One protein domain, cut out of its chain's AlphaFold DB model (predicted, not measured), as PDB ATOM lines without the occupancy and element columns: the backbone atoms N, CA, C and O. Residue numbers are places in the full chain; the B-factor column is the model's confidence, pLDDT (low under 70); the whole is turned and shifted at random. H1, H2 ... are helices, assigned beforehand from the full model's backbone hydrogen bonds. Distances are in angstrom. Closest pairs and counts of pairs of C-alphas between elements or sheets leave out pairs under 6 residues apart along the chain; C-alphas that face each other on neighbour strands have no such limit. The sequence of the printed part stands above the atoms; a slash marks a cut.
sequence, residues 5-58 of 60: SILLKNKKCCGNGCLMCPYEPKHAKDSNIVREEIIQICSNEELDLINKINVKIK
ATOM      1  N   SER A   5      33.954  -4.854   3.437       89.31
ATOM      2  CA  SER A   5      33.636  -4.442   4.811       89.31
ATOM      3  C   SER A   5      33.892  -2.950   5.078       89.31
ATOM      4  O   SER A   5      33.107  -2.306   5.771       89.31
ATOM      5  N   ILE A   6      34.936  -2.359   4.482       88.06
ATOM      6  CA  ILE A   6      35.213  -0.913   4.575       88.06
ATOM      7  C   ILE A   6      34.128  -0.120   3.837       88.06
ATOM      8  O   ILE A   6      33.638   0.890   4.336       88.06
ATOM      9  N   LEU A   7      33.715  -0.597   2.661       89.38
ATOM     10  CA  LEU A   7      32.659   0.037   1.870       89.38
ATOM     11  C   LEU A   7      31.295  -0.038   2.574       89.38
ATOM     12  O   LEU A   7      30.541   0.933   2.529       89.38
ATOM     13  N   LEU A   8      30.996  -1.149   3.255       89.62
ATOM     14  CA  LEU A   8      29.790  -1.321   4.072       89.62
ATOM     15  C   LEU A   8      29.801  -0.404   5.302       89.62
ATOM     16  O   LEU A   8      28.803   0.257   5.577       89.62
ATOM     17  N   LYS A   9      30.947  -0.255   5.986       89.44
ATOM     18  CA  LYS A   9      31.104   0.693   7.109       89.44
ATOM     19  C   LYS A   9      30.816   2.145   6.721       89.44
ATOM     20  O   LYS A   9      30.330   2.904   7.557       89.44
ATOM     21  N   ASN A  10      31.061   2.521   5.465       87.56
ATOM     22  CA  ASN A  10      30.757   3.861   4.958       87.56
ATOM     23  C   ASN A  10      29.251   4.138   4.820       87.56
ATOM     24  O   ASN A  10      28.883   5.287   4.584       87.56
ATOM     25  N   LYS A  11      28.380   3.125   4.979       89.38
ATOM     26  CA  LYS A  11      26.901   3.193   4.948       89.38
ATOM     27  C   LYS A  11      26.276   3.610   3.612       89.38
ATOM     28  O   LYS A  11      25.076   3.439   3.417       89.38
ATOM     29  N   LYS A  12      27.073   4.186   2.715       91.50
ATOM     30  CA  LYS A  12      26.676   4.676   1.401       91.50
ATOM     31  C   LYS A  12      27.804   4.537   0.387       91.50
ATOM     32  O   LYS A  12      28.988   4.468   0.730       91.50
ATOM     33  N   CYS A  13      27.433   4.538  -0.882       92.56
ATOM     34  CA  CYS A  13      28.346   4.472  -2.005       92.56
ATOM     35  C   CYS A  13      29.125   5.787  -2.174       92.56
ATOM     36  O   CYS A  13      28.561   6.880  -2.140       92.56
ATOM     37  N   CYS A  14      30.436   5.682  -2.396       91.19
ATOM     38  CA  CYS A  14      31.320   6.836  -2.578       91.19
ATOM     39  C   CYS A  14      31.370   7.374  -4.019       91.19
ATOM     40  O   CYS A  14      31.839   8.487  -4.221       91.19
ATOM     41  N   GLY A  15      30.916   6.598  -5.009       92.12
ATOM     42  CA  GLY A  15      30.971   6.968  -6.430       92.12
ATOM     43  C   GLY A  15      32.311   6.723  -7.140       92.12
ATOM     44  O   GLY A  15      32.420   6.967  -8.333       92.12
ATOM     45  N   ASN A  16      33.322   6.181  -6.455       91.00
ATOM     46  CA  ASN A  16      34.698   6.087  -6.976       91.00
ATOM     47  C   ASN A  16      34.990   4.844  -7.847       91.00
ATOM     48  O   ASN A  16      36.146   4.448  -7.970       91.00
ATOM     49  N   GLY A  17      33.979   4.156  -8.387       90.50
ATOM     50  CA  GLY A  17      34.236   3.007  -9.272       90.50
ATOM     51  C   GLY A  17      34.815   1.756  -8.584       90.50
ATOM     52  O   GLY A  17      35.526   0.980  -9.215       90.50
ATOM     53  N   CYS A  18      34.565   1.533  -7.285       90.06
ATOM     54  CA  CYS A  18      35.139   0.393  -6.556       90.06
ATOM     55  C   CYS A  18      34.741  -0.964  -7.170       90.06
ATOM     56  O   CYS A  18      33.553  -1.231  -7.360       90.06
ATOM     57  N   LEU A  19      35.717  -1.856  -7.376       87.62
ATOM     58  CA  LEU A  19      35.498  -3.188  -7.959       87.62
ATOM     59  C   LEU A  19      34.505  -4.040  -7.146       87.62
ATOM     60  O   LEU A  19      33.638  -4.698  -7.706       87.62
ATOM     61  N   MET A  20      34.591  -3.967  -5.815       88.56
ATOM     62  CA  MET A  20      33.729  -4.696  -4.872       88.56
ATOM     63  C   MET A  20      32.600  -3.817  -4.310       88.56
ATOM     64  O   MET A  20      32.235  -3.949  -3.144       88.56
ATOM     65  N   CYS A  21      32.079  -2.863  -5.092       92.12
ATOM     66  CA  CYS A  21      30.993  -1.988  -4.640       92.12
ATOM     67  C   CYS A  21      29.787  -2.833  -4.184       92.12
ATOM     68  O   CYS A  21      29.282  -3.603  -5.006       92.12
ATOM     69  N   PRO A  22      29.313  -2.702  -2.929       92.69
ATOM     70  CA  PRO A  22      28.188  -3.492  -2.432       92.69
ATOM     71  C   PRO A  22      26.818  -2.876  -2.765       92.69
ATOM     72  O   PRO A  22      25.798  -3.524  -2.568       92.69
ATOM     73  N   TYR A  23      26.789  -1.638  -3.266       93.44
ATOM     74  CA  TYR A  23      25.566  -0.846  -3.400       93.44
ATOM     75  C   TYR A  23      24.917  -0.924  -4.797       93.44
ATOM     76  O   TYR A  23      25.578  -1.275  -5.785       93.44
ATOM     77  N   GLU A  24      23.628  -0.573  -4.869       91.50
ATOM     78  CA  GLU A  24      22.810  -0.433  -6.081       91.50
ATOM     79  C   GLU A  24      22.142   0.953  -6.150       91.50
ATOM     80  O   GLU A  24      21.516   1.365  -5.176       91.50
ATOM     81  N   PRO A  25      22.231   1.702  -7.262       91.50
ATOM     82  CA  PRO A  25      23.002   1.403  -8.464       91.50
ATOM     83  C   PRO A  25      24.513   1.396  -8.193       91.50
ATOM     84  O   PRO A  25      25.014   2.111  -7.319       91.50
ATOM     85  N   LYS A  26      25.256   0.579  -8.952       91.00
ATOM     86  CA  LYS A  26      26.723   0.516  -8.852       91.00
ATOM     87  C   LYS A  26      27.315   1.906  -9.058       91.00
ATOM     88  O   LYS A  26      26.975   2.587 -10.018       91.00
ATOM     89  N   HIS A  27      28.197   2.306  -8.141       93.06
ATOM     90  CA  HIS A  27      28.937   3.575  -8.209       93.06
ATOM     91  C   HIS A  27      28.052   4.832  -8.266       93.06
ATOM     92  O   HIS A  27      28.558   5.921  -8.509       93.06
ATOM     93  N   ALA A  28      26.758   4.715  -7.962       93.94
ATOM     94  CA  ALA A  28      25.903   5.869  -7.746       93.94
ATOM     95  C   ALA A  28      26.218   6.452  -6.369       93.94
ATOM     96  O   ALA A  28      25.968   5.808  -5.348       93.94
ATOM     97  N   LYS A  29      26.821   7.641  -6.342       93.00
ATOM     98  CA  LYS A  29      27.170   8.330  -5.097       93.00
ATOM     99  C   LYS A  29      25.937   8.456  -4.195       93.00
ATOM    100  O   LYS A  29      24.834   8.689  -4.677       93.00
ATOM    101  N   ASP A  30      26.146   8.260  -2.897       91.12
ATOM    102  CA  ASP A  30      25.120   8.314  -1.850       91.12
ATOM    103  C   ASP A  30      24.048   7.209  -1.917       91.12
ATOM    104  O   ASP A  30      23.163   7.178  -1.062       91.12
ATOM    105  N   SER A  31      24.166   6.235  -2.832       91.19
ATOM    106  CA  SER A  31      23.345   5.023  -2.764       91.19
ATOM    107  C   SER A  31      23.583   4.289  -1.443       91.19
ATOM    108  O   SER A  31      24.721   4.005  -1.071       91.19
ATOM    109  N   ASN A  32      22.494   3.964  -0.758       91.31
ATOM    110  CA  ASN A  32      22.461   3.239   0.508       91.31
ATOM    111  C   ASN A  32      21.645   1.943   0.402       91.31
ATOM    112  O   ASN A  32      21.130   1.459   1.410       91.31
ATOM    113  N   ILE A  33      21.481   1.424  -0.815       91.69
ATOM    114  CA  ILE A  33      20.802   0.154  -1.063       91.69
ATOM    115  C   ILE A  33      21.882  -0.879  -1.324       91.69
ATOM    116  O   ILE A  33      22.666  -0.701  -2.255       91.69
ATOM    117  N   VAL A  34      21.966  -1.926  -0.508       91.25
ATOM    118  CA  VAL A  34      22.909  -3.026  -0.759       91.25
ATOM    119  C   VAL A  34      22.268  -4.027  -1.711       91.25
ATOM    120  O   VAL A  34      21.089  -4.356  -1.584       91.25
ATOM    121  N   ARG A  35      23.058  -4.490  -2.683       91.31
ATOM    122  CA  ARG A  35      22.633  -5.481  -3.671       91.31
ATOM    123  C   ARG A  35      22.384  -6.829  -3.017       91.31
ATOM    124  O   ARG A  35      23.189  -7.279  -2.202       91.31
ATOM    125  N   GLU A  36      21.320  -7.500  -3.430       88.25
ATOM    126  CA  GLU A  36      20.948  -8.806  -2.891       88.25
ATOM    127  C   GLU A  36      22.053  -9.850  -3.100       88.25
ATOM    128  O   GLU A  36      22.397 -10.569  -2.161       88.25
ATOM    129  N   GLU A  37      22.710  -9.866  -4.269       89.50
ATOM    130  CA  GLU A  37      23.783 -10.835  -4.521       89.50
ATOM    131  C   GLU A  37      24.972 -10.658  -3.570       89.50
ATOM    132  O   GLU A  37      25.734 -11.591  -3.346       89.50
ATOM    133  N   ILE A  38      25.140  -9.458  -3.002       89.62
ATOM    134  CA  ILE A  38      26.186  -9.178  -2.025       89.62
ATOM    135  C   ILE A  38      25.796  -9.731  -0.660       89.62
ATOM    136  O   ILE A  38      26.645 -10.315   0.002       89.62
ATOM    137  N   ILE A  39      24.526  -9.609  -0.273       87.75
ATOM    138  CA  ILE A  39      23.997 -10.149   0.986       87.75
ATOM    139  C   ILE A  39      24.169 -11.670   1.018       87.75
ATOM    140  O   ILE A  39      24.616 -12.211   2.025       87.75
ATOM    141  N   GLN A  40      23.911 -12.351  -0.103       87.94
ATOM    142  CA  GLN A  40      24.044 -13.809  -0.217       87.94
ATOM    143  C   GLN A  40      25.492 -14.319  -0.085       87.94
ATOM    144  O   GLN A  40      25.699 -15.467   0.298       87.94
ATOM    145  N   ILE A  41      26.497 -13.486  -0.389       90.19
ATOM    146  CA  ILE A  41      27.930 -13.848  -0.331       90.19
ATOM    147  C   ILE A  41      28.692 -13.129   0.792       90.19
ATOM    148  O   ILE A  41      29.927 -13.194   0.854       90.19
ATOM    149  N   CYS A  42      27.991 -12.356   1.620       88.19
ATOM    150  CA  CYS A  42      28.585 -11.665   2.753       88.19
ATOM    151  C   CYS A  42      28.905 -12.663   3.865       88.19
ATOM    152  O   CYS A  42      28.174 -13.622   4.096       88.19
ATOM    153  N   SER A  43      30.005 -12.425   4.579       90.25
ATOM    154  CA  SER A  43      30.257 -13.149   5.824       90.25
ATOM    155  C   SER A  43      29.277 -12.694   6.911       90.25
ATOM    156  O   SER A  43      28.717 -11.599   6.833       90.25
ATOM    157  N   ASN A  44      29.120 -13.491   7.972       88.88
ATOM    158  CA  ASN A  44      28.298 -13.112   9.129       88.88
ATOM    159  C   ASN A  44      28.708 -11.745   9.712       88.88
ATOM    160  O   ASN A  44      27.852 -10.945  10.070       88.88
ATOM    161  N   GLU A  45      30.008 -11.429   9.721       88.75
ATOM    162  CA  GLU A  45      30.515 -10.123  10.164       88.75
ATOM    163  C   GLU A  45      30.047  -8.966   9.269       88.75
ATOM    164  O   GLU A  45      29.734  -7.878   9.753       88.75
ATOM    165  N   GLU A  46      29.999  -9.170   7.950       89.81
ATOM    166  CA  GLU A  46      29.507  -8.163   7.009       89.81
ATOM    167  C   GLU A  46      27.985  -8.007   7.088       89.81
ATOM    168  O   GLU A  46      27.486  -6.884   6.999       89.81
ATOM    169  N   LEU A  47      27.254  -9.103   7.310       88.69
ATOM    170  CA  LEU A  47      25.813  -9.076   7.561       88.69
ATOM    171  C   LEU A  47      25.485  -8.315   8.847       88.69
ATOM    172  O   LEU A  47      24.583  -7.482   8.847       88.69
ATOM    173  N   ASP A  48      26.263  -8.510   9.912       89.25
ATOM    174  CA  ASP A  48      26.135  -7.732  11.145       89.25
ATOM    175  C   ASP A  48      26.354  -6.235  10.906       89.25
ATOM    176  O   ASP A  48      25.664  -5.408  11.507       89.25
ATOM    177  N   LEU A  49      27.292  -5.861  10.029       87.94
ATOM    178  CA  LEU A  49      27.473  -4.464   9.627       87.94
ATOM    179  C   LEU A  49      26.240  -3.952   8.880       87.94
ATOM    180  O   LEU A  49      25.759  -2.872   9.204       87.94
ATOM    181  N   ILE A  50      25.708  -4.716   7.924       86.31
ATOM    182  CA  ILE A  50      24.509  -4.335   7.165       86.31
ATOM    183  C   ILE A  50      23.307  -4.167   8.097       86.31
ATOM    184  O   ILE A  50      22.629  -3.157   7.995       86.31
ATOM    185  N   ASN A  51      23.086  -5.088   9.037       83.81
ATOM    186  CA  ASN A  51      21.959  -5.051   9.973       83.81
ATOM    187  C   ASN A  51      22.082  -3.933  11.021       83.81
ATOM    188  O   ASN A  51      21.082  -3.349  11.431       83.81
ATOM    189  N   LYS A  52      23.304  -3.617  11.474       82.50
ATOM    190  CA  LYS A  52      23.555  -2.507  12.418       82.50
ATOM    191  C   LYS A  52      23.426  -1.138  11.766       82.50
ATOM    192  O   LYS A  52      23.254  -0.132  12.456       82.50
ATOM    193  N   ILE A  53      23.595  -1.068  10.454       75.06
ATOM    194  CA  ILE A  53      23.527   0.175   9.704       75.06
ATOM    195  C   ILE A  53      22.115   0.267   9.113       75.06
ATOM    196  O   ILE A  53      21.580  -0.709   8.619       75.06
ATOM    197  N   ASN A  54      21.488   1.442   9.145       64.56
ATOM    198  CA  ASN A  54      20.143   1.657   8.591       64.56
ATOM    199  C   ASN A  54      20.162   1.683   7.039       64.56
ATOM    200  O   ASN A  54      19.779   2.670   6.410       64.56
ATOM    201  N   VAL A  55      20.734   0.644   6.428       68.06
ATOM    202  CA  VAL A  55      20.859   0.434   4.985       68.06
ATOM    203  C   VAL A  55      19.570  -0.205   4.494       68.06
ATOM    204  O   VAL A  55      19.026  -1.101   5.134       68.06
ATOM    205  N   LYS A  56      19.078   0.236   3.337       73.31
ATOM    206  CA  LYS A  56      17.931  -0.415   2.710       73.31
ATOM    207  C   LYS A  56      18.410  -1.707   2.057       73.31
ATOM    208  O   LYS A  56      19.276  -1.686   1.183       73.31
ATOM    209  N   ILE A  57      17.855  -2.830   2.485       75.00
ATOM    210  CA  ILE A  57      18.018  -4.096   1.777       75.00
ATOM    211  C   ILE A  57      17.019  -4.086   0.625       75.00
ATOM    212  O   ILE A  57      15.847  -3.761   0.823       75.00
ATOM    213  N   LYS A  58      17.486  -4.383  -0.587       68.75
ATOM    214  CA  LYS A  58      16.584  -4.618  -1.711       68.75
ATOM    215  C   LYS A  58      15.914  -5.972  -1.483       68.75
ATOM    216  O   LYS A  58      16.564  -7.000  -1.616       68.75
TER     217      LYS A  58
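This is residues 5 to 58 of the 60 residues of an uncharacterized protein of Candidatus Marinimicrobia bacterium (UniProt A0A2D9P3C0). With little regular structure, this small domain has a long looped stretch, residues 10 to 35, making one end and two short helices, H2 and H3, at the other, with H1 touching H3. The 54 printed residues include three named helices, H1, H2 and H3 in chain order, and no named strand; the class is all helix, with 19 residues in named elements. The whole is compact, radius of gyration of the C-alphas 9.7 A, and rounded, spanning 26 by 20 by 19 A.

H1, residues 5 to 9, begins at C-alpha 5 (33.636, -4.442, 4.811) and is 6.2 A long. H2 is residues 36 to 40, 6.5 A. H3, residues 44 to 52, is 12.1 A long and ends at C-alpha 52 (23.555, -2.507, 12.418).

H1 and H3 touch, the closest C-alphas being those of Ser 5 and Glu 46, 6.0 A apart. H2 is close to H3 but not clearly touching; their closest C-alphas, of Ile 39 and Leu 47, are 6.9 A apart. H1 and H2 are apart. Residues 33 to 34 pair with residues 56 to 57, parallel. In H1, H2 and H3 every O i to N i+4 pair is within hydrogen-bond range.

The farthest C-alphas, of Asn 16 and Asn 44, are 25.9 A apart. The printed part has no cut. The link from H1 to H2 is long, 26 residues; that from H2 to H3 is tight. Residues 54, 55 and 58 have pLDDT under 70.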